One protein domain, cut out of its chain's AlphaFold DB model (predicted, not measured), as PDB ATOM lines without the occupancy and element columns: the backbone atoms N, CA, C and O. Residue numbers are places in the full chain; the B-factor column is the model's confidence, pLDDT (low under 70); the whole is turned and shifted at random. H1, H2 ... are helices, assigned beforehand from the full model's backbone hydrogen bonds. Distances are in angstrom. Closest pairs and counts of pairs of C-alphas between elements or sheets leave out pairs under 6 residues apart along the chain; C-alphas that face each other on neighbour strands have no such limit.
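What this domain is: This is residues 173 to 345 of the 795 residues of an uncharacterized protein of viral metagenome (UniProt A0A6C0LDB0). Two long helices, H6 and H10, lie side by side and run the same way; H8, near the middle of the domain, crosses H6, and H7 packs on H6 toward the end of the pair. Away from H7, H3 crosses H8, with H1 packed on H3 and H2 farther out; H5 meets H3 at one end and has the short H4 on it, and H9 lies between the end of H8 and the beginning of H10, touching both. The 173 printed residues hold ten named helices, H1 to H10 in order, and no named strand; the class is all helix, with mostly crossed packing. The whole is compact, with a radius of gyration of the C-alphas of 17.2 A and spans of 53 by 45 by 28 A.

Where its parts are: Find C-alpha 179 at (124.649, 73.501, 14.768), where H1 begins; it runs to residue 185. Next come H2, residues 189 to 195, H3, residues 200 to 210, and H4, residues 213 to 216. H5 covers residues 222 to 233 over 17.2 A. At C-alpha 238, (139.288, 72.424, 0.376), H6 begins and runs 26.8 A to residue 256. H7 follows at residues 267 to 275, H8 at residues 280 to 294 over 20.8 A, and H9 at residues 303 to 311. H10, residues 317 to 340, runs 35.0 A and ends at C-alpha 340, (124.469, 93.076, -16.739).

How they stand to each other: Start at H1, which touches H3 about perpendicular at 87 degrees; their closest C-alphas, of Leu 179 and Gly 206, are 6.1 A apart. H2 touches no helix. H3 touches H8 about perpendicular at 76 degrees, closest at the C-alphas of Tyr 204 and Glu 284, 5.0 A. H5, with residues 229 to 233 alone, only just touches H3, with 3 pairs of C-alphas within 8 A, the closest those of Phe 209 and Leu 229 at 6.6 A. With residues 225 to 229 alone, H5 touches H4, closest at the C-alphas of Ile 216 and Gln 225, 6.2 A. H6 touches H10 at a shallow tilt of 8 degrees, the same way, closest at the C-alphas of Asn 247 and Tyr 329, 6.2 A; H10 does this with residues 325 to 336 alone. With residues 239 to 246 alone, H6 touches H8 about perpendicular at 82 degrees, closest at the C-alphas of Tyr 246 and Asp 282, 5.6 A. With residues 250 to 254 alone, H6 touches H7 at a steep tilt of 55 degrees, opposite ways, closest at the C-alphas of Ser 253 and Ser 275, 6.3 A. H9 touches H8, closest at the C-alphas of Leu 292 and Ile 303, 5.2 A, and H10, closest at those of Tyr 311 and Met 319, 6.3 A. Every O i to N i+4 pair is within hydrogen-bond range in H1, H3 and H5 to H10; in H2 it is 1 of 3, beside 2 of 4 O i to N i+3 pairs, and H4 is too short for an i+4 pair.

The domain as a whole: The two C-alphas farthest apart, of Pro 220 and Gly 261, are 54.1 A apart. The printed part has no cut and no long link. Mean pLDDT of the printed part is 86.5; look for values under 70 at residues 186 to 193 and 312 to 316.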
ATOM      1  N   LEU A 173     125.220  80.033  17.038       89.88
ATOM      2  CA  LEU A 173     126.396  80.590  16.378       89.88
ATOM      3  C   LEU A 173     125.966  81.478  15.212       89.88
ATOM      4  O   LEU A 173     124.904  81.278  14.623       89.88
ATOM      5  N   PHE A 174     126.795  82.451  14.854       90.44
ATOM      6  CA  PHE A 174     126.582  83.362  13.727       90.44
ATOM      7  C   PHE A 174     125.226  84.093  13.770       90.44
ATOM      8  O   PHE A 174     124.613  84.367  12.732       90.44
ATOM      9  N   GLY A 175     124.746  84.374  14.986       84.69
ATOM     10  CA  GLY A 175     123.477  85.038  15.289       84.69
ATOM     11  C   GLY A 175     122.300  84.087  15.524       84.69
ATOM     12  O   GLY A 175     121.568  84.265  16.493       84.69
ATOM     13  N   ASP A 176     122.105  83.086  14.663       86.94
ATOM     14  CA  ASP A 176     120.870  82.286  14.644       86.94
ATOM     15  C   ASP A 176     121.041  80.807  14.247       86.94
ATOM     16  O   ASP A 176     120.047  80.103  14.077       86.94
ATOM     17  N   MET A 177     122.273  80.309  14.106       87.44
ATOM     18  CA  MET A 177     122.549  78.949  13.630       87.44
ATOM     19  C   MET A 177     122.625  77.935  14.779       87.44
ATOM     20  O   MET A 177     123.485  78.046  15.658       87.44
ATOM     21  N   ASP A 178     121.785  76.896  14.743       88.31
ATOM     22  CA  ASP A 178     121.762  75.812  15.729       88.31
ATOM     23  C   ASP A 178     122.495  74.566  15.209       88.31
ATOM     24  O   ASP A 178     121.907  73.538  14.847       88.31
ATOM     25  N   LEU A 179     123.829  74.631  15.209       85.75
ATOM     26  CA  LEU A 179     124.649  73.501  14.768       85.75
ATOM     27  C   LEU A 179     124.482  72.251  15.651       85.75
ATOM     28  O   LEU A 179     124.641  71.128  15.165       85.75
ATOM     29  N   LEU A 180     124.128  72.402  16.935       86.44
ATOM     30  CA  LEU A 180     123.901  71.253  17.818       86.44
ATOM     31  C   LEU A 180     122.625  70.505  17.434       86.44
ATOM     32  O   LEU A 180     122.625  69.270  17.364       86.44
ATOM     33  N   TYR A 181     121.550  71.229  17.141       86.56
ATOM     34  CA  TYR A 181     120.322  70.658  16.604       86.56
ATOM     35  C   TYR A 181     120.576  69.971  15.260       86.56
ATOM     36  O   TYR A 181     120.203  68.805  15.077       86.56
ATOM     37  N   TYR A 182     121.300  70.645  14.361       83.94
ATOM     38  CA  TYR A 182     121.714  70.110  13.067       83.94
ATOM     39  C   TYR A 182     122.401  68.736  13.192       83.94
ATOM     40  O   TYR A 182     121.941  67.755  12.595       83.94
ATOM     41  N   MET A 183     123.441  68.618  14.029       81.44
ATOM     42  CA  MET A 183     124.196  67.366  14.229       81.44
ATOM     43  C   MET A 183     123.328  66.199  14.719       81.44
ATOM     44  O   MET A 183     123.613  65.029  14.442       81.44
ATOM     45  N   ASN A 184     122.277  66.497  15.484       80.50
ATOM     46  CA  ASN A 184     121.377  65.485  16.029       80.50
ATOM     47  C   ASN A 184     120.317  65.010  15.014       80.50
ATOM     48  O   ASN A 184     119.710  63.947  15.214       80.50
ATOM     49  N   ILE A 185     120.099  65.744  13.916       78.19
ATOM     50  CA  ILE A 185     119.140  65.385  12.853       78.19
ATOM     51  C   ILE A 185     119.821  64.794  11.617       78.19
ATOM     52  O   ILE A 185     119.246  63.875  11.023       78.19
ATOM     53  N   SER A 186     121.019  65.263  11.244       64.75
ATOM     54  CA  SER A 186     121.696  64.966   9.962       64.75
ATOM     55  C   SER A 186     121.878  63.471   9.644       64.75
ATOM     56  O   SER A 186     122.051  63.083   8.493       64.75
ATOM     57  N   LYS A 187     121.699  62.581  10.628       61.16
ATOM     58  CA  LYS A 187     121.653  61.116  10.457       61.16
ATOM     59  C   LYS A 187     120.394  60.574   9.736       61.16
ATOM     60  O   LYS A 187     120.241  59.356   9.655       61.16
ATOM     61  N   LYS A 188     119.456  61.409   9.252       57.03
ATOM     62  CA  LYS A 188     118.186  60.981   8.608       57.03
ATOM     63  C   LYS A 188     117.844  61.773   7.333       57.03
ATOM     64  O   LYS A 188     117.222  62.829   7.398       57.03
ATOM     65  N   THR A 189     118.123  61.209   6.161       59.62
ATOM     66  CA  THR A 189     118.198  61.931   4.873       59.62
ATOM     67  C   THR A 189     116.910  62.578   4.329       59.62
ATOM     68  O   THR A 189     117.005  63.637   3.721       59.62
ATOM     69  N   LYS A 190     115.696  62.033   4.532       62.78
ATOM     70  CA  LYS A 190     114.466  62.612   3.917       62.78
ATOM     71  C   LYS A 190     113.727  63.658   4.762       62.78
ATOM     72  O   LYS A 190     113.169  64.599   4.213       62.78
ATOM     73  N   VAL A 191     113.695  63.501   6.087       66.25
ATOM     74  CA  VAL A 191     113.010  64.447   6.999       66.25
ATOM     75  C   VAL A 191     113.840  65.718   7.184       66.25
ATOM     76  O   VAL A 191     113.297  66.812   7.270       66.25
ATOM     77  N   PHE A 192     115.160  65.562   7.179       69.88
ATOM     78  CA  PHE A 192     116.148  66.622   7.329       69.88
ATOM     79  C   PHE A 192     116.045  67.717   6.256       69.88
ATOM     80  O   PHE A 192     115.895  68.884   6.603       69.88
ATOM     81  N   ILE A 193     116.007  67.347   4.967       69.56
ATOM     82  CA  ILE A 193     115.883  68.316   3.859       69.56
ATOM     83  C   ILE A 193     114.587  69.130   3.978       69.56
ATOM     84  O   ILE A 193     114.578  70.324   3.699       69.56
ATOM     85  N   LYS A 194     113.498  68.501   4.437       74.69
ATOM     86  CA  LYS A 194     112.197  69.159   4.600       74.69
ATOM     87  C   LYS A 194     112.177  70.162   5.759       74.69
ATOM     88  O   LYS A 194     111.525  71.192   5.646       74.69
ATOM     89  N   ILE A 195     112.892  69.889   6.855       76.94
ATOM     90  CA  ILE A 195     113.005  70.820   7.995       76.94
ATOM     91  C   ILE A 195     113.719  72.105   7.562       76.94
ATOM     92  O   ILE A 195     113.261  73.200   7.878       76.94
ATOM     93  N   TYR A 196     114.792  71.975   6.783       79.25
ATOM     94  CA  TYR A 196     115.589  73.116   6.330       79.25
ATOM     95  C   TYR A 196     115.201  73.646   4.943       79.25
ATOM     96  O   TYR A 196     115.915  74.468   4.373       79.25
ATOM     97  N   GLU A 197     114.050  73.245   4.397       77.94
ATOM     98  CA  GLU A 197     113.589  73.676   3.069       77.94
ATOM     99  C   GLU A 197     113.523  75.210   2.953       77.94
ATOM    100  O   GLU A 197     113.877  75.782   1.919       77.94
ATOM    101  N   LYS A 198     113.138  75.871   4.053       78.00
ATOM    102  CA  LYS A 198     113.069  77.335   4.183       78.00
ATOM    103  C   LYS A 198     114.333  77.977   4.764       78.00
ATOM    104  O   LYS A 198     114.433  79.197   4.744       78.00
ATOM    105  N   ASN A 199     115.295  77.187   5.247       80.75
ATOM    106  CA  ASN A 199     116.560  77.668   5.809       80.75
ATOM    107  C   ASN A 199     117.751  76.947   5.159       80.75
ATOM    108  O   ASN A 199     118.522  76.234   5.801       80.75
ATOM    109  N   LYS A 200     117.881  77.133   3.840       80.50
ATOM    110  CA  LYS A 200     118.957  76.534   3.041       80.50
ATOM    111  C   LYS A 200     120.345  76.945   3.545       80.50
ATOM    112  O   LYS A 200     121.254  76.130   3.511       80.50
ATOM    113  N   ARG A 201     120.504  78.167   4.063       83.94
ATOM    114  CA  ARG A 201     121.769  78.624   4.655       83.94
ATOM    115  C   ARG A 201     122.220  77.699   5.786       83.94
ATOM    116  O   ARG A 201     123.337  77.204   5.738       83.94
ATOM    117  N   GLU A 202     121.364  77.452   6.779       82.25
ATOM    118  CA  GLU A 202     121.697  76.572   7.908       82.25
ATOM    119  C   GLU A 202     121.914  75.118   7.473       82.25
ATOM    120  O   GLU A 202     122.797  74.456   8.007       82.25
ATOM    121  N   LEU A 203     121.186  74.646   6.453       82.88
ATOM    122  CA  LEU A 203     121.417  73.330   5.852       82.88
ATOM    123  C   LEU A 203     122.854  73.181   5.336       82.88
ATOM    124  O   LEU A 203     123.583  72.314   5.804       82.88
ATOM    125  N   TYR A 204     123.261  74.029   4.389       82.25
ATOM    126  CA  TYR A 204     124.539  73.864   3.691       82.25
ATOM    127  C   TYR A 204     125.738  74.348   4.523       82.25
ATOM    128  O   TYR A 204     126.802  73.737   4.478       82.25
ATOM    129  N   ALA A 205     125.580  75.398   5.337       79.06
ATOM    130  CA  ALA A 205     126.619  75.793   6.292       79.06
ATOM    131  C   ALA A 205     126.769  74.755   7.419       79.06
ATOM    132  O   ALA A 205     127.882  74.482   7.866       79.06
ATOM    133  N   GLY A 206     125.666  74.136   7.850       80.31
ATOM    134  CA  GLY A 206     125.686  73.024   8.795       80.31
ATOM    135  C   GLY A 206     126.420  71.803   8.245       80.31
ATOM    136  O   GLY A 206     127.221  71.215   8.969       80.31
ATOM    137  N   GLU A 207     126.208  71.449   6.971       81.06
ATOM    138  CA  GLU A 207     126.969  70.399   6.269       81.06
ATOM    139  C   GLU A 207     128.473  70.685   6.313       81.06
ATOM    140  O   GLU A 207     129.239  69.822   6.746       81.06
ATOM    141  N   LEU A 208     128.876  71.916   5.991       83.38
ATOM    142  CA  LEU A 208     130.277  72.340   6.002       83.38
ATOM    143  C   LEU A 208     130.913  72.303   7.406       83.38
ATOM    144  O   LEU A 208     132.054  71.874   7.570       83.38
ATOM    145  N   PHE A 209     130.203  72.763   8.437       85.69
ATOM    146  CA  PHE A 209     130.762  72.885   9.790       85.69
ATOM    147  C   PHE A 209     130.687  71.603  10.625       85.69
ATOM    148  O   PHE A 209     131.443  71.454  11.593       85.69
ATOM    149  N   ALA A 210     129.794  70.669  10.292       78.31
ATOM    150  CA  ALA A 210     129.539  69.486  11.114       78.31
ATOM    151  C   ALA A 210     130.763  68.578  11.295       78.31
ATOM    152  O   ALA A 210     130.897  67.946  12.344       78.31
ATOM    153  N   GLU A 211     131.672  68.531  10.321       74.06
ATOM    154  CA  GLU A 211     132.904  67.737  10.417       74.06
ATOM    155  C   GLU A 211     133.940  68.357  11.366       74.06
ATOM    156  O   GLU A 211     134.822  67.667  11.881       74.06
ATOM    157  N   HIS A 212     133.820  69.654  11.651       80.88
ATOM    158  CA  HIS A 212     134.809  70.406  12.416       80.88
ATOM    159  C   HIS A 212     134.354  70.773  13.823       80.88
ATOM    160  O   HIS A 212     135.200  70.975  14.698       80.88
ATOM    161  N   ILE A 213     133.043  70.805  14.070       79.62
ATOM    162  CA  ILE A 213     132.460  71.263  15.333       79.62
ATOM    163  C   ILE A 213     132.994  70.518  16.558       79.62
ATOM    164  O   ILE A 213     133.287  71.146  17.565       79.62
ATOM    165  N   ALA A 214     133.221  69.203  16.469       74.62
ATOM    166  CA  ALA A 214     133.759  68.420  17.583       74.62
ATOM    167  C   ALA A 214     135.192  68.831  17.969       74.62
ATOM    168  O   ALA A 214     135.582  68.695  19.125       74.62
ATOM    169  N   SER A 215     135.972  69.354  17.016       73.06
ATOM    170  CA  SER A 215     137.382  69.726  17.208       73.06
ATOM    171  C   SER A 215     137.594  71.120  17.813       73.06
ATOM    172  O   SER A 215     138.734  71.537  18.021       73.06
ATOM    173  N   ILE A 216     136.509  71.852  18.064       78.00
ATOM    174  CA  ILE A 216     136.533  73.252  18.511       78.00
ATOM    175  C   ILE A 216     135.628  73.509  19.726       78.00
ATOM    176  O   ILE A 216     135.362  74.659  20.067       78.00
ATOM    177  N   ILE A 217     135.118  72.441  20.339       80.38
ATOM    178  CA  ILE A 217     134.415  72.494  21.624       80.38
ATOM    179  C   ILE A 217     135.400  72.976  22.702       80.38
ATOM    180  O   ILE A 217     136.612  72.826  22.548       80.38
ATOM    181  N   ASP A 218     134.879  73.570  23.779       83.50
ATOM    182  CA  ASP A 218     135.657  74.082  24.918       83.50
ATOM    183  C   ASP A 218     136.541  75.304  24.582       83.50
ATOM    184  O   ASP A 218     137.534  75.584  25.258       83.50
ATOM    185  N   LYS A 219     136.184  76.078  23.546       86.00
ATOM    186  CA  LYS A 219     136.776  77.409  23.338       86.00
ATOM    187  C   LYS A 219     136.365  78.365  24.470       86.00
ATOM    188  O   LYS A 219     135.242  78.276  24.949       86.00
ATOM    189  N   PRO A 220     137.231  79.295  24.898       84.38
ATOM    190  CA  PRO A 220     136.917  80.257  25.957       84.38
ATOM    191  C   PRO A 220     135.622  81.057  25.758       84.38
ATOM    192  O   PRO A 220     134.919  81.330  26.727       84.38
ATOM    193  N   THR A 221     135.286  81.420  24.518       88.06
ATOM    194  CA  THR A 221     134.087  82.210  24.198       88.06
ATOM    195  C   THR A 221     133.353  81.671  22.969       88.06
ATOM    196  O   THR A 221     133.916  80.907  22.178       88.06
ATOM    197  N   ILE A 222     132.094  82.088  22.785       88.69
ATOM    198  CA  ILE A 222     131.313  81.788  21.572       88.69
ATOM    199  C   ILE A 222     132.002  82.389  20.340       88.69
ATOM    200  O   ILE A 222     132.177  81.698  19.341       88.69
ATOM    201  N   LEU A 223     132.487  83.632  20.434       91.06
ATOM    202  CA  LEU A 223     133.231  84.287  19.356       91.06
ATOM    203  C   LEU A 223     134.466  83.475  18.930       91.06
ATOM    204  O   LEU A 223     134.703  83.256  17.745       91.06
ATOM    205  N   GLU A 224     135.255  82.979  19.885       89.38
ATOM    206  CA  GLU A 224     136.422  82.149  19.567       89.38
ATOM    207  C   GLU A 224     136.043  80.798  18.948       89.38
ATOM    208  O   GLU A 224     136.799  80.260  18.135       89.38
ATOM    209  N   GLN A 225     134.877  80.253  19.303       90.25
ATOM    210  CA  GLN A 225     134.323  79.062  18.666       90.25
ATOM    211  C   GLN A 225     133.919  79.339  17.211       90.25
ATOM    212  O   GLN A 225     134.285  78.567  16.325       90.25
ATOM    213  N   GLU A 226     133.232  80.453  16.947       92.12
ATOM    214  CA  GLU A 226     132.852  80.901  15.599       92.12
ATOM    215  C   GLU A 226     134.080  81.112  14.704       92.12
ATOM    216  O   GLU A 226     134.143  80.600  13.585       92.12
ATOM    217  N   LEU A 227     135.111  81.795  15.212       91.19
ATOM    218  CA  LEU A 227     136.358  82.010  14.474       91.19
ATOM    219  C   LEU A 227     137.115  80.701  14.235       91.19
ATOM    220  O   LEU A 227     137.688  80.501  13.163       91.19
ATOM    221  N   ALA A 228     137.106  79.783  15.206       89.81
ATOM    222  CA  ALA A 228     137.705  78.465  15.037       89.81
ATOM    223  C   ALA A 228     136.965  77.614  13.990       89.81
ATOM    224  O   ALA A 228     137.638  76.888  13.253       89.81
ATOM    225  N   LEU A 229     135.632  77.726  13.881       90.50
ATOM    226  CA  LEU A 229     134.848  77.106  12.802       90.50
ATOM    227  C   LEU A 229     135.264  77.646  11.443       90.50
ATOM    228  O   LEU A 229     135.637  76.862  10.576       90.50
ATOM    229  N   ILE A 230     135.258  78.968  11.267       90.56
ATOM    230  CA  ILE A 230     135.632  79.574   9.984       90.56
ATOM    231  C   ILE A 230     137.055  79.143   9.616       90.56
ATOM    232  O   ILE A 230     137.276  78.620   8.527       90.56
ATOM    233  N   LYS A 231     138.007  79.245  10.555       89.56
ATOM    234  CA  LYS A 231     139.391  78.784  10.365       89.56
ATOM    235  C   LYS A 231     139.474  77.314   9.957       89.56
ATOM    236  O   LYS A 231     140.360  76.946   9.191       89.56
ATOM    237  N   SER A 232     138.604  76.457  10.491       88.19
ATOM    238  CA  SER A 232     138.625  75.021  10.197       88.19
ATOM    239  C   SER A 232     138.315  74.713   8.733       88.19
ATOM    240  O   SER A 232     138.967  73.841   8.168       88.19
ATOM    241  N   CYS A 233     137.443  75.500   8.097       87.12
ATOM    242  CA  CYS A 233     137.131  75.368   6.674       87.12
ATOM    243  C   CYS A 233     138.350  75.671   5.783       87.12
ATOM    244  O   CYS A 233     138.493  75.103   4.706       87.12
ATOM    245  N   PHE A 234     139.267  76.521   6.248       85.12
ATOM    246  CA  PHE A 234     140.511  76.852   5.543       85.12
ATOM    247  C   PHE A 234     141.695  75.960   5.946       85.12
ATOM    248  O   PHE A 234     142.845  76.267   5.638       85.12
ATOM    249  N   ARG A 235     141.459  74.842   6.650       80.44
ATOM    250  CA  ARG A 235     142.511  73.843   6.879       80.44
ATOM    251  C   ARG A 235     142.752  73.065   5.583       80.44
ATOM    252  O   ARG A 235     141.944  72.225   5.197       80.44
ATOM    253  N   GLY A 236     143.890  73.322   4.941       81.69
ATOM    254  CA  GLY A 236     144.228  72.743   3.638       81.69
ATOM    255  C   GLY A 236     143.524  73.459   2.480       81.69
ATOM    256  O   GLY A 236     143.028  74.570   2.636       81.69
ATOM    257  N   ASP A 237     143.466  72.818   1.312       84.56
ATOM    258  CA  ASP A 237     143.016  73.469   0.071       84.56
ATOM    259  C   ASP A 237     141.513  73.306  -0.238       84.56
ATOM    260  O   ASP A 237     141.071  73.701  -1.316       84.56
ATOM    261  N   TYR A 238     140.701  72.731   0.664       86.31
ATOM    262  CA  TYR A 238     139.288  72.424   0.376       86.31
ATOM    263  C   TYR A 238     138.495  73.663  -0.062       86.31
ATOM    264  O   TYR A 238     138.011  73.715  -1.194       86.31
ATOM    265  N   MET A 239     138.407  74.685   0.798       87.19
ATOM    266  CA  MET A 239     137.636  75.893   0.485       87.19
ATOM    267  C   MET A 239     138.230  76.685  -0.675       87.19
ATOM    268  O   MET A 239     137.485  77.249  -1.473       87.19
ATOM    269  N   LYS A 240     139.558  76.683  -0.826       88.56
ATOM    270  CA  LYS A 240     140.224  77.286  -1.984       88.56
ATOM    271  C   LYS A 240     139.748  76.648  -3.289       88.56
ATOM    272  O   LYS A 240     139.246  77.346  -4.168       88.56
ATOM    273  N   ASN A 241     139.811  75.320  -3.375       90.62
ATOM    274  CA  ASN A 241     139.350  74.563  -4.537       90.62
ATOM    275  C   ASN A 241     137.843  74.748  -4.783       90.62
ATOM    276  O   ASN A 241     137.414  74.833  -5.936       90.62
ATOM    277  N   ALA A 242     137.044  74.836  -3.715       90.31
ATOM    278  CA  ALA A 242     135.600  75.035  -3.794       90.31
ATOM    279  C   ALA A 242     135.239  76.404  -4.405       90.31
ATOM    280  O   ALA A 242     134.476  76.470  -5.371       90.31
ATOM    281  N   PHE A 243     135.870  77.490  -3.945       92.25
ATOM    282  CA  PHE A 243     135.708  78.826  -4.530       92.25
ATOM    283  C   PHE A 243     136.224  78.917  -5.968       92.25
ATOM    284  O   PHE A 243     135.556  79.497  -6.825       92.25
ATOM    285  N   GLU A 244     137.390  78.338  -6.270       90.81
ATOM    286  CA  GLU A 244     137.917  78.308  -7.641       90.81
ATOM    287  C   GLU A 244     136.953  77.598  -8.598       90.81
ATOM    288  O   GLU A 244     136.722  78.054  -9.722       90.81
ATOM    289  N   LYS A 245     136.359  76.489  -8.152       92.38
ATOM    290  CA  LYS A 245     135.344  75.760  -8.909       92.38
ATOM    291  C   LYS A 245     134.061  76.574  -9.065       92.38
ATOM    292  O   LYS A 245     133.556  76.667 -10.183       92.38
ATOM    293  N   TYR A 246     133.569  77.205  -7.999       93.38
ATOM    294  CA  TYR A 246     132.377  78.050  -8.055       93.38
ATOM    295  C   TYR A 246     132.561  79.241  -9.011       93.38
ATOM    296  O   TYR A 246     131.706  79.487  -9.860       93.38
ATOM    297  N   ASN A 247     133.725  79.898  -8.991       92.62
ATOM    298  CA  ASN A 247     134.079  80.945  -9.957       92.62
ATOM    299  C   ASN A 247     134.064  80.431 -11.403       92.62
ATOM    300  O   ASN A 247     133.525  81.094 -12.290       92.62
ATOM    301  N   LYS A 248     134.601  79.229 -11.659       91.69
ATOM    302  CA  LYS A 248     134.515  78.593 -12.986       91.69
ATOM    303  C   LYS A 248     133.064  78.337 -13.401       91.69
ATOM    304  O   LYS A 248     132.755  78.478 -14.583       91.69
ATOM    305  N   MET A 249     132.180  77.989 -12.464       93.56
ATOM    306  CA  MET A 249     130.752  77.807 -12.748       93.56
ATOM    307  C   MET A 249     130.050  79.131 -13.053       93.56
ATOM    308  O   MET A 249     129.339  79.186 -14.051       93.56
ATOM    309  N   LEU A 250     130.322  80.209 -12.307       94.00
ATOM    310  CA  LEU A 250     129.817  81.554 -12.629       94.00
ATOM    311  C   LEU A 250     130.208  81.974 -14.049       94.00
ATOM    312  O   LEU A 250     129.360  82.387 -14.838       94.00
ATOM    313  N   LEU A 251     131.486  81.812 -14.398       94.12
ATOM    314  CA  LEU A 251     132.006  82.134 -15.727       94.12
ATOM    315  C   LEU A 251     131.370  81.265 -16.816       94.12
ATOM    316  O   LEU A 251     130.945  81.779 -17.849       94.12
ATOM    317  N   SER A 252     131.276  79.954 -16.587       92.25
ATOM    318  CA  SER A 252     130.634  79.026 -17.519       92.25
ATOM    319  C   SER A 252     129.178  79.415 -17.750       92.25
ATOM    320  O   SER A 252     128.753  79.532 -18.896       92.25
ATOM    321  N   SER A 253     128.413  79.681 -16.695       92.81
ATOM    322  CA  SER A 253     127.030  80.146 -16.795       92.81
ATOM    323  C   SER A 253     126.946  81.444 -17.600       92.81
ATOM    324  O   SER A 253     126.249  81.488 -18.617       92.81
ATOM    325  N   PHE A 254     127.738  82.457 -17.229       94.38
ATOM    326  CA  PHE A 254     127.810  83.755 -17.905       94.38
ATOM    327  C   PHE A 254     128.081  83.619 -19.411       94.38
ATOM    328  O   PHE A 254     127.379  84.208 -20.229       94.38
ATOM    329  N   PHE A 255     129.052  82.792 -19.806       91.94
ATOM    330  CA  PHE A 255     129.420  82.617 -21.212       91.94
ATOM    331  C   PHE A 255     128.463  81.744 -22.027       91.94
ATOM    332  O   PHE A 255     128.590  81.707 -23.254       91.94
ATOM    333  N   THR A 256     127.538  81.015 -21.396       88.00
ATOM    334  CA  THR A 256     126.755  79.971 -22.082       88.00
ATOM    335  C   THR A 256     125.245  80.194 -22.112       88.00
ATOM    336  O   THR A 256     124.610  79.664 -23.031       88.00
ATOM    337  N   LYS A 257     124.675  81.005 -21.212       89.69
ATOM    338  CA  LYS A 257     123.225  81.258 -21.110       89.69
ATOM    339  C   LYS A 257     122.846  82.703 -21.456       89.69
ATOM    340  O   LYS A 257     123.499  83.643 -21.024       89.69
ATOM    341  N   HIS A 258     121.776  82.877 -22.246       88.62
ATOM    342  CA  HIS A 258     121.290  84.159 -22.798       88.62
ATOM    343  C   HIS A 258     120.543  85.023 -21.785       88.62
ATOM    344  O   HIS A 258     119.363  85.306 -21.944       88.62
ATOM    345  N   TYR A 259     121.249  85.472 -20.747       91.12
ATOM    346  CA  TYR A 259     120.660  86.301 -19.698       91.12
ATOM    347  C   TYR A 259     120.121  87.633 -20.223       91.12
ATOM    348  O   TYR A 259     119.013  88.021 -19.860       91.12
ATOM    349  N   VAL A 260     120.876  88.330 -21.084       87.50
ATOM    350  CA  VAL A 260     120.556  89.716 -21.469       87.50
ATOM    351  C   VAL A 260     119.224  89.820 -22.208       87.50
ATOM    352  O   VAL A 260     118.443  90.721 -21.907       87.50
ATOM    353  N   GLY A 261     118.934  88.884 -23.116       83.81
ATOM    354  CA  GLY A 261     117.668  88.875 -23.851       83.81
ATOM    355  C   GLY A 261     116.545  88.051 -23.217       83.81
ATOM    356  O   GLY A 261     115.484  87.961 -23.824       83.81
ATOM    357  N   VAL A 262     116.751  87.436 -22.044       88.69
ATOM    358  CA  VAL A 262     115.711  86.649 -21.343       88.69
ATOM    359  C   VAL A 262     115.258  87.319 -20.047       88.69
ATOM    360  O   VAL A 262     114.075  87.275 -19.719       88.69
ATOM    361  N   PHE A 263     116.165  87.968 -19.315       91.75
ATOM    362  CA  PHE A 263     115.875  88.559 -18.010       91.75
ATOM    363  C   PHE A 263     116.210  90.050 -17.976       91.75
ATOM    364  O   PHE A 263     117.168  90.509 -18.602       91.75
ATOM    365  N   SER A 264     115.458  90.806 -17.178       91.12
ATOM    366  CA  SER A 264     115.803  92.176 -16.795       91.12
ATOM    367  C   SER A 264     116.822  92.196 -15.650       91.12
ATOM    368  O   SER A 264     116.935  91.248 -14.870       91.12
ATOM    369  N   TYR A 265     117.578  93.286 -15.524       91.56
ATOM    370  CA  TYR A 265     118.369  93.545 -14.319       91.56
ATOM    371  C   TYR A 265     117.430  93.928 -13.150       91.56
ATOM    372  O   TYR A 265     116.477  94.669 -13.399       91.56
ATOM    373  N   PRO A 266     117.635  93.445 -11.901       94.06
ATOM    374  CA  PRO A 266     118.740  92.610 -11.406       94.06
ATOM    375  C   PRO A 266     118.492  91.089 -11.477       94.06
ATOM    376  O   PRO A 266     119.329  90.306 -11.035       94.06
ATOM    377  N   ASN A 267     117.368  90.632 -12.044       95.56
ATOM    378  CA  ASN A 267     117.019  89.202 -12.099       95.56
ATOM    379  C   ASN A 267     118.071  88.344 -12.826       95.56
ATOM    380  O   ASN A 267     118.210  87.167 -12.506       95.56
ATOM    381  N   ARG A 268     118.845  88.939 -13.746       94.62
ATOM    382  CA  ARG A 268     120.004  88.307 -14.403       94.62
ATOM    383  C   ARG A 268     121.009  87.718 -13.406       94.62
ATOM    384  O   ARG A 268     121.465  86.602 -13.622       94.62
ATOM    385  N   MET A 269     121.328  88.436 -12.323       95.19
ATOM    386  CA  MET A 269     122.295  87.966 -11.322       95.19
ATOM    387  C   MET A 269     121.738  86.824 -10.480       95.19
ATOM    388  O   MET A 269     122.416  85.821 -10.298       95.19
ATOM    389  N   ARG A 270     120.470  86.921 -10.063       93.62
ATOM    390  CA  ARG A 270     119.812  85.842  -9.315       93.62
ATOM    391  C   ARG A 270     119.811  84.533 -10.106       93.62
ATOM    392  O   ARG A 270     120.174  83.482  -9.592       93.62
ATOM    393  N   ASP A 271     119.444  84.609 -11.381       94.44
ATOM    394  CA  ASP A 271     119.422  83.436 -12.253       94.44
ATOM    395  C   ASP A 271     120.841  82.925 -12.582       94.44
ATOM    396  O   ASP A 271     121.039  81.723 -12.766       94.44
ATOM    397  N   LEU A 272     121.854  83.800 -12.625       94.88
ATOM    398  CA  LEU A 272     123.262  83.403 -12.747       94.88
ATOM    399  C   LEU A 272     123.723  82.578 -11.540       94.88
ATOM    400  O   LEU A 272     124.330  81.520 -11.729       94.88
ATOM    401  N   GLU A 273     123.433  83.040 -10.326       92.31
ATOM    402  CA  GLU A 273     123.778  82.343  -9.083       92.31
ATOM    403  C   GLU A 273     123.126  80.960  -9.040       92.31
ATOM    404  O   GLU A 273     123.825  79.959  -8.874       92.31
ATOM    405  N   GLU A 274     121.818  80.889  -9.308       90.38
ATOM    406  CA  GLU A 274     121.071  79.627  -9.365       90.38
ATOM    407  C   GLU A 274     121.639  78.670 -10.422       90.38
ATOM    408  O   GLU A 274     121.830  77.482 -10.152       90.38
ATOM    409  N   SER A 275     121.975  79.184 -11.610       90.50
ATOM    410  CA  SER A 275     122.552  78.382 -12.701       90.50
ATOM    411  C   SER A 275     123.952  77.849 -12.374       90.50
ATOM    412  O   SER A 275     124.384  76.859 -12.961       90.50
ATOM    413  N   SER A 276     124.657  78.484 -11.438       89.94
ATOM    414  CA  SER A 276     126.037  78.139 -11.073       89.94
ATOM    415  C   SER A 276     126.127  77.123  -9.927       89.94
ATOM    416  O   SER A 276     127.218  76.660  -9.602       89.94
ATOM    417  N   MET A 277     124.994  76.735  -9.330       89.00
ATOM    418  CA  MET A 277     124.896  75.808  -8.193       89.00
ATOM    419  C   MET A 277     124.543  74.373  -8.635       89.00
ATOM    420  O   MET A 277     123.493  73.832  -8.272       89.00
ATOM    421  N   TYR A 278     125.409  73.736  -9.431       81.56
ATOM    422  CA  TYR A 278     125.104  72.445 -10.066       81.56
ATOM    423  C   TYR A 278     125.184  71.251  -9.102       81.56
ATOM    424  O   TYR A 278     124.333  70.360  -9.127       81.56
ATOM    425  N   ASN A 279     126.199  71.212  -8.237       83.81
ATOM    426  CA  ASN A 279     126.425  70.118  -7.282       83.81
ATOM    427  C   ASN A 279     126.416  70.604  -5.820       83.81
ATOM    428  O   ASN A 279     126.278  71.794  -5.553       83.81
ATOM    429  N   ALA A 280     126.526  69.674  -4.866       79.38
ATOM    430  CA  ALA A 280     126.491  69.982  -3.432       79.38
ATOM    431  C   ALA A 280     127.593  70.971  -3.006       79.38
ATOM    432  O   ALA A 280     127.289  71.975  -2.376       79.38
ATOM    433  N   SER A 281     128.832  70.767  -3.461       81.62
ATOM    434  CA  SER A 281     129.970  71.640  -3.141       81.62
ATOM    435  C   SER A 281     129.788  73.079  -3.657       81.62
ATOM    436  O   SER A 281     130.146  74.034  -2.968       81.62
ATOM    437  N   ASP A 282     129.165  73.270  -4.828       86.62
ATOM    438  CA  ASP A 282     128.852  74.617  -5.334       86.62
ATOM    439  C   ASP A 282     127.816  75.319  -4.433       86.62
ATOM    440  O   ASP A 282     127.896  76.524  -4.194       86.62
ATOM    441  N   LYS A 283     126.849  74.553  -3.898       86.25
ATOM    442  CA  LYS A 283     125.826  75.061  -2.973       86.25
ATOM    443  C   LYS A 283     126.425  75.418  -1.620       86.25
ATOM    444  O   LYS A 283     126.142  76.501  -1.121       86.25
ATOM    445  N   GLU A 284     127.258  74.545  -1.058       85.25
ATOM    446  CA  GLU A 284     128.025  74.813   0.165       85.25
ATOM    447  C   GLU A 284     128.837  76.101   0.025       85.25
ATOM    448  O   GLU A 284     128.742  76.978   0.877       85.25
ATOM    449  N   THR A 285     129.556  76.262  -1.090       89.94
ATOM    450  CA  THR A 285     130.367  77.460  -1.358       89.94
ATOM    451  C   THR A 285     129.508  78.719  -1.433       89.94
ATOM    452  O   THR A 285     129.813  79.705  -0.765       89.94
ATOM    453  N   TYR A 286     128.411  78.689  -2.198       91.25
ATOM    454  CA  TYR A 286     127.480  79.817  -2.288       91.25
ATOM    455  C   TYR A 286     126.925  80.205  -0.911       91.25
ATOM    456  O   TYR A 286     126.981  81.371  -0.528       91.25
ATOM    457  N   TRP A 287     126.426  79.244  -0.131       88.94
ATOM    458  CA  TRP A 287     125.852  79.544   1.184       88.94
ATOM    459  C   TRP A 287     126.897  79.946   2.217       88.94
ATOM    460  O   TRP A 287     126.585  80.738   3.104       88.94
ATOM    461  N   PHE A 288     128.132  79.469   2.085       89.81
ATOM    462  CA  PHE A 288     129.249  79.961   2.877       89.81
ATOM    463  C   PHE A 288     129.579  81.420   2.541       89.81
ATOM    464  O   PHE A 288     129.762  82.217   3.452       89.81
ATOM    465  N   ILE A 289     129.564  81.820   1.264       92.44
ATOM    466  CA  ILE A 289     129.674  83.239   0.876       92.44
ATOM    467  C   ILE A 289     128.537  84.052   1.509       92.44
ATOM    468  O   ILE A 289     128.800  85.066   2.149       92.44
ATOM    469  N   GLN A 290     127.291  83.576   1.408       90.94
ATOM    470  CA  GLN A 290     126.138  84.253   2.014       90.94
ATOM    471  C   GLN A 290     126.262  84.377   3.539       90.94
ATOM    472  O   GLN A 290     125.850  85.394   4.095       90.94
ATOM    473  N   LEU A 291     126.839  83.373   4.210       90.88
ATOM    474  CA  LEU A 291     127.171  83.434   5.634       90.88
ATOM    475  C   LEU A 291     128.178  84.562   5.892       90.88
ATOM    476  O   LEU A 291     127.912  85.424   6.723       90.88
ATOM    477  N   LEU A 292     129.300  84.591   5.168       92.06
ATOM    478  CA  LEU A 292     130.333  85.616   5.351       92.06
ATOM    479  C   LEU A 292     129.794  87.044   5.152       92.06
ATOM    480  O   LEU A 292     130.185  87.946   5.893       92.06
ATOM    481  N   GLU A 293     128.917  87.247   4.165       93.31
ATOM    482  CA  GLU A 293     128.417  88.573   3.773       93.31
ATOM    483  C   GLU A 293     127.253  89.088   4.624       93.31
ATOM    484  O   GLU A 293     127.135  90.297   4.810       93.31
ATOM    485  N   ASN A 294     126.389  88.203   5.133       91.19
ATOM    486  CA  ASN A 294     125.114  88.616   5.733       91.19
ATOM    487  C   ASN A 294     124.970  88.267   7.219       91.19
ATOM    488  O   ASN A 294     124.083  88.809   7.883       91.19
ATOM    489  N   ASN A 295     125.794  87.364   7.759       91.06
ATOM    490  CA  ASN A 295     125.703  86.958   9.159       91.06
ATOM    491  C   ASN A 295     126.683  87.726  10.050       91.06
ATOM    492  O   ASN A 295     127.732  88.207   9.616       91.06
ATOM    493  N   ARG A 296     126.316  87.820  11.330       92.56
ATOM    494  CA  ARG A 296     127.091  88.500  12.365       92.56
ATOM    495  C   ARG A 296     127.712  87.489  13.315       92.56
ATOM    496  O   ARG A 296     127.080  86.489  13.643       92.56
ATOM    497  N   LEU A 297     128.930  87.768  13.754       93.69
ATOM    498  CA  LEU A 297     129.570  87.067  14.863       93.69
ATOM    499  C   LEU A 297     128.881  87.430  16.188       93.69
ATOM    500  O   LEU A 297     128.094  88.377  16.267       93.69
ATOM    501  N   ASN A 298     129.218  86.714  17.256       91.50
ATOM    502  CA  ASN A 298     128.677  86.926  18.596       91.50
ATOM    503  C   ASN A 298     128.946  88.341  19.150       91.50
ATOM    504  O   ASN A 298     128.172  88.842  19.959       91.50
ATOM    505  N   ASN A 299     129.996  89.018  18.674       90.94
ATOM    506  CA  ASN A 299     130.285  90.420  19.002       90.94
ATOM    507  C   ASN A 299     129.426  91.439  18.220       90.94
ATOM    508  O   ASN A 299     129.579  92.643  18.414       90.94
ATOM    509  N   GLY A 300     128.548  90.979  17.328       91.06
ATOM    510  CA  GLY A 300     127.658  91.806  16.521       91.06
ATOM    511  C   GLY A 300     128.254  92.324  15.209       91.06
ATOM    512  O   GLY A 300     127.504  92.901  14.424       91.06
ATOM    513  N   GLU A 301     129.542  92.122  14.917       94.00
ATOM    514  CA  GLU A 301     130.151  92.527  13.637       94.00
ATOM    515  C   GLU A 301     129.786  91.540  12.515       94.00
ATOM    516  O   GLU A 301     129.669  90.338  12.760       94.00
ATOM    517  N   VAL A 302     129.599  92.022  11.278       94.69
ATOM    518  CA  VAL A 302     129.429  91.130  10.116       94.69
ATOM    519  C   VAL A 302     130.730  90.359   9.908       94.69
ATOM    520  O   VAL A 302     131.812  90.934  10.015       94.69
ATOM    521  N   ILE A 303     130.641  89.061   9.609       93.38
ATOM    522  CA  ILE A 303     131.817  88.179   9.565       93.38
ATOM    523  C   ILE A 303     132.899  88.736   8.631       93.38
ATOM    524  O   ILE A 303     134.056  88.847   9.039       93.38
ATOM    525  N   ILE A 304     132.550  89.114   7.397       94.31
ATOM    526  CA  ILE A 304     133.547  89.618   6.446       94.31
ATOM    527  C   ILE A 304     134.169  90.954   6.882       94.31
ATOM    528  O   ILE A 304     135.367  91.155   6.691       94.31
ATOM    529  N   GLU A 305     133.392  91.838   7.513       94.00
ATOM    530  CA  GLU A 305     133.877  93.123   8.039       94.00
ATOM    531  C   GLU A 305     134.879  92.900   9.179       94.00
ATOM    532  O   GLU A 305     135.959  93.497   9.181       94.00
ATOM    533  N   TYR A 306     134.567  91.972  10.091       93.19
ATOM    534  CA  TYR A 306     135.462  91.575  11.177       93.19
ATOM    535  C   TYR A 306     136.783  91.013  10.639       93.19
ATOM    536  O   TYR A 306     137.858  91.449  11.048       93.19
ATOM    537  N   LEU A 307     136.725  90.087   9.670       91.38
ATOM    538  CA  LEU A 307     137.930  89.512   9.061       91.38
ATOM    539  C   LEU A 307     138.801  90.588   8.394       91.38
ATOM    540  O   LEU A 307     140.018  90.577   8.560       91.38
ATOM    541  N   GLN A 308     138.201  91.541   7.675       90.38
ATOM    542  CA  GLN A 308     138.931  92.644   7.034       90.38
ATOM    543  C   GLN A 308     139.595  93.589   8.044       90.38
ATOM    544  O   GLN A 308     140.698  94.085   7.789       90.38
ATOM    545  N   LYS A 309     138.932  93.851   9.174       89.50
ATOM    546  CA  LYS A 309     139.436  94.693  10.265       89.50
ATOM    547  C   LYS A 309     140.599  94.023  10.998       89.50
ATOM    548  O   LYS A 309     141.656  94.636  11.126       89.50
ATOM    549  N   GLU A 310     140.430  92.770  11.417       85.19
ATOM    550  CA  GLU A 310     141.419  92.038  12.225       85.19
ATOM    551  C   GLU A 310     142.619  91.517  11.423       85.19
ATOM    552  O   GLU A 310     143.719  91.341  11.951       85.19
ATOM    553  N   TYR A 311     142.456  91.309  10.116       79.25
ATOM    554  CA  TYR A 311     143.591  91.015   9.242       79.25
ATOM    555  C   TYR A 311     144.603  92.172   9.216       79.25
ATOM    556  O   TYR A 311     145.809  91.953   9.203       79.25
ATOM    557  N   ARG A 312     144.139  93.429   9.272       69.69
ATOM    558  CA  ARG A 312     145.037  94.598   9.285       69.69
ATOM    559  C   ARG A 312     145.811  94.745  10.598       69.69
ATOM    560  O   ARG A 312     146.837  95.420  10.607       69.69
ATOM    561  N   SER A 313     145.328  94.146  11.686       63.16
ATOM    562  CA  SER A 313     145.944  94.197  13.017       63.16
ATOM    563  C   SER A 313     146.805  92.968  13.343       63.16
ATOM    564  O   SER A 313     147.565  93.020  14.312       63.16
ATOM    565  N   SER A 314     146.736  91.875  12.566       58.31
ATOM    566  CA  SER A 314     147.427  90.611  12.872       58.31
ATOM    567  C   SER A 314     147.962  89.868  11.634       58.31
ATOM    568  O   SER A 314     147.280  89.741  10.623       58.31
ATOM    569  N   ILE A 315     149.175  89.300  11.720       56.78
ATOM    570  CA  ILE A 315     149.746  88.398  10.693       56.78
ATOM    571  C   ILE A 315     149.131  87.000  10.880       56.78
ATOM    572  O   ILE A 315     149.759  86.094  11.430       56.78
ATOM    573  N   ASN A 316     147.855  86.831  10.526       64.06
ATOM    574  CA  ASN A 316     147.156  85.550  10.652       64.06
ATOM    575  C   ASN A 316     146.913  84.917   9.275       64.06
ATOM    576  O   ASN A 316     145.933  85.242   8.607       64.06
ATOM    577  N   ASN A 317     147.781  83.980   8.875       74.69
ATOM    578  CA  ASN A 317     147.837  83.439   7.507       74.69
ATOM    579  C   ASN A 317     146.486  82.924   6.969       74.69
ATOM    580  O   ASN A 317     146.169  83.140   5.807       74.69
ATOM    581  N   TRP A 318     145.637  82.305   7.801       85.12
ATOM    582  CA  TRP A 318     144.354  81.771   7.313       85.12
ATOM    583  C   TRP A 318     143.317  82.863   6.997       85.12
ATOM    584  O   TRP A 318     142.460  82.656   6.140       85.12
ATOM    585  N   MET A 319     143.361  84.008   7.693       88.00
ATOM    586  CA  MET A 319     142.456  85.132   7.411       88.00
ATOM    587  C   MET A 319     142.839  85.790   6.089       88.00
ATOM    588  O   MET A 319     141.959  86.146   5.308       88.00
ATOM    589  N   GLU A 320     144.142  85.897   5.823       85.44
ATOM    590  CA  GLU A 320     144.665  86.346   4.535       85.44
ATOM    591  C   GLU A 320     144.182  85.439   3.399       85.44
ATOM    592  O   GLU A 320     143.603  85.926   2.428       85.44
ATOM    593  N   ASP A 321     144.332  84.120   3.550       84.38
ATOM    594  CA  ASP A 321     143.862  83.137   2.570       84.38
ATOM    595  C   ASP A 321     142.351  83.260   2.320       84.38
ATOM    596  O   ASP A 321     141.908  83.331   1.169       84.38
ATOM    597  N   ALA A 322     141.555  83.354   3.390       88.94
ATOM    598  CA  ALA A 322     140.106  83.519   3.308       88.94
ATOM    599  C   ALA A 322     139.712  84.795   2.549       88.94
ATOM    600  O   ALA A 322     138.880  84.749   1.637       88.94
ATOM    601  N   LEU A 323     140.335  85.928   2.888       91.69
ATOM    602  CA  LEU A 323     140.087  87.211   2.231       91.69
ATOM    603  C   LEU A 323     140.552  87.200   0.773       91.69
ATOM    604  O   LEU A 323     139.842  87.716  -0.086       91.69
ATOM    605  N   ASN A 324     141.695  86.591   0.460       89.75
ATOM    606  CA  ASN A 324     142.211  86.489  -0.906       89.75
ATOM    607  C   ASN A 324     141.249  85.720  -1.818       89.75
ATOM    608  O   ASN A 324     140.931  86.176  -2.923       89.75
ATOM    609  N   ILE A 325     140.745  84.582  -1.343       90.81
ATOM    610  CA  ILE A 325     139.788  83.747  -2.073       90.81
ATOM    611  C   ILE A 325     138.447  84.479  -2.242       90.81
ATOM    612  O   ILE A 325     137.926  84.562  -3.359       90.81
ATOM    613  N   TYR A 326     137.920  85.074  -1.167       93.44
ATOM    614  CA  TYR A 326     136.681  85.855  -1.211       93.44
ATOM    615  C   TYR A 326     136.789  87.053  -2.167       93.44
ATOM    616  O   TYR A 326     135.935  87.241  -3.033       93.44
ATOM    617  N   ASN A 327     137.876  87.824  -2.090       92.88
ATOM    618  CA  ASN A 327     138.119  88.971  -2.967       92.88
ATOM    619  C   ASN A 327     138.287  88.548  -4.433       92.88
ATOM    620  O   ASN A 327     137.883  89.275  -5.342       92.88
ATOM    621  N   SER A 328     138.862  87.369  -4.694       91.81
ATOM    622  CA  SER A 328     138.911  86.783  -6.037       91.81
ATOM    623  C   SER A 328     137.505  86.537  -6.593       91.81
ATOM    624  O   SER A 328     137.187  87.014  -7.684       91.81
ATOM    625  N   TYR A 329     136.629  85.898  -5.809       94.44
ATOM    626  CA  TYR A 329     135.214  85.734  -6.156       94.44
ATOM    627  C   TYR A 329     134.508  87.078  -6.381       94.44
ATOM    628  O   TYR A 329     133.882  87.268  -7.424       94.44
ATOM    629  N   LYS A 330     134.652  88.047  -5.466       95.69
ATOM    630  CA  LYS A 330     133.975  89.348  -5.590       95.69
ATOM    631  C   LYS A 330     134.372  90.108  -6.842       95.69
ATOM    632  O   LYS A 330     133.514  90.754  -7.434       95.69
ATOM    633  N   ARG A 331     135.633  90.014  -7.273       95.62
ATOM    634  CA  ARG A 331     136.082  90.612  -8.540       95.62
ATOM    635  C   ARG A 331     135.356  90.007  -9.740       95.62
ATOM    636  O   ARG A 331     134.862  90.755 -10.578       95.62
ATOM    637  N   VAL A 332     135.245  88.678  -9.800       95.88
ATOM    638  CA  VAL A 332     134.511  87.979 -10.873       95.88
ATOM    639  C   VAL A 332     133.025  88.333 -10.840       95.88
ATOM    640  O   VAL A 332     132.468  88.729 -11.861       95.88
ATOM    641  N   TYR A 333     132.396  88.229  -9.667       96.38
ATOM    642  CA  TYR A 333     130.977  88.529  -9.480       96.38
ATOM    643  C   TYR A 333     130.648  89.968  -9.888       96.38
ATOM    644  O   TYR A 333     129.714  90.192 -10.653       96.38
ATOM    645  N   LYS A 334     131.454  90.936  -9.430       96.44
ATOM    646  CA  LYS A 334     131.277  92.352  -9.755       96.44
ATOM    647  C   LYS A 334     131.417  92.627 -11.248       96.44
ATOM    648  O   LYS A 334     130.596  93.351 -11.787       96.44
ATOM    649  N   ASP A 335     132.414  92.060 -11.925       96.25
ATOM    650  CA  ASP A 335     132.573  92.284 -13.368       96.25
ATOM    651  C   ASP A 335     131.374  91.759 -14.177       96.25
ATOM    652  O   ASP A 335     130.993  92.366 -15.182       96.25
ATOM    653  N   ILE A 336     130.770  90.647 -13.743       96.31
ATOM    654  CA  ILE A 336     129.561  90.100 -14.368       96.31
ATOM    655  C   ILE A 336     128.334  90.968 -14.049       96.31
ATOM    656  O   ILE A 336     127.582  91.302 -14.965       96.31
ATOM    657  N   ASP A 337     128.151  91.368 -12.788       96.69
ATOM    658  CA  ASP A 337     127.070  92.273 -12.371       96.69
ATOM    659  C   ASP A 337     127.141  93.604 -13.121       96.69
ATOM    660  O   ASP A 337     126.157  94.027 -13.727       96.69
ATOM    661  N   ASP A 338     128.332  94.202 -13.188       95.88
ATOM    662  CA  ASP A 338     128.572  95.444 -13.915       95.88
ATOM    663  C   ASP A 338     128.221  95.272 -15.401       95.88
ATOM    664  O   ASP A 338     127.615  96.158 -15.994       95.88
ATOM    665  N   CYS A 339     128.548  94.128 -16.014       94.88
ATOM    666  CA  CYS A 339     128.183  93.842 -17.403       94.88
ATOM    667  C   CYS A 339     126.663  93.747 -17.608       94.88
ATOM    668  O   CYS A 339     126.156  94.135 -18.660       94.88
ATOM    669  N   PHE A 340     125.924  93.199 -16.646       94.12
ATOM    670  CA  PHE A 340     124.469  93.076 -16.739       94.12
ATOM    671  C   PHE A 340     123.720  94.339 -16.339       94.12
ATOM    672  O   PHE A 340     122.559  94.492 -16.738       94.12
ATOM    673  N   ASN A 341     124.353  95.215 -15.569       93.69
ATOM    674  CA  ASN A 341     123.784  96.463 -15.114       93.69
ATOM    675  C   ASN A 341     123.854  97.520 -16.236       93.69
ATOM    676  O   ASN A 341     124.945  97.936 -16.624       93.69
ATOM    677  N   PRO A 342     122.709  98.011 -16.747       88.94
ATOM    678  CA  PRO A 342     122.693  98.977 -17.848       88.94
ATOM    679  C   PRO A 342     123.346 100.323 -17.491       88.94
ATOM    680  O   PRO A 342     123.783 101.042 -18.384       88.94
ATOM    681  N   THR A 343     123.443 100.668 -16.204       91.81
ATOM    682  CA  THR A 343     123.993 101.960 -15.753       91.81
ATOM    683  C   THR A 343     125.514 102.057 -15.858       91.81
ATOM    684  O   THR A 343     126.051 103.160 -15.846       91.81
ATOM    685  N   THR A 344     126.224 100.932 -15.987       92.88
ATOM    686  CA  THR A 344     127.696 100.921 -16.056       92.88
ATOM    687  C   THR A 344     128.235 101.323 -17.424       92.88
ATOM    688  O   THR A 344     129.421 101.621 -17.548       92.88
ATOM    689  N   GLY A 345     127.392 101.286 -18.462       89.50
ATOM    690  CA  GLY A 345     127.801 101.537 -19.842       89.50
ATOM    691  C   GLY A 345     128.706 100.455 -20.443       89.50
ATOM    692  O   GLY A 345     129.226 100.658 -21.535       89.50
TER     693      GLY A 345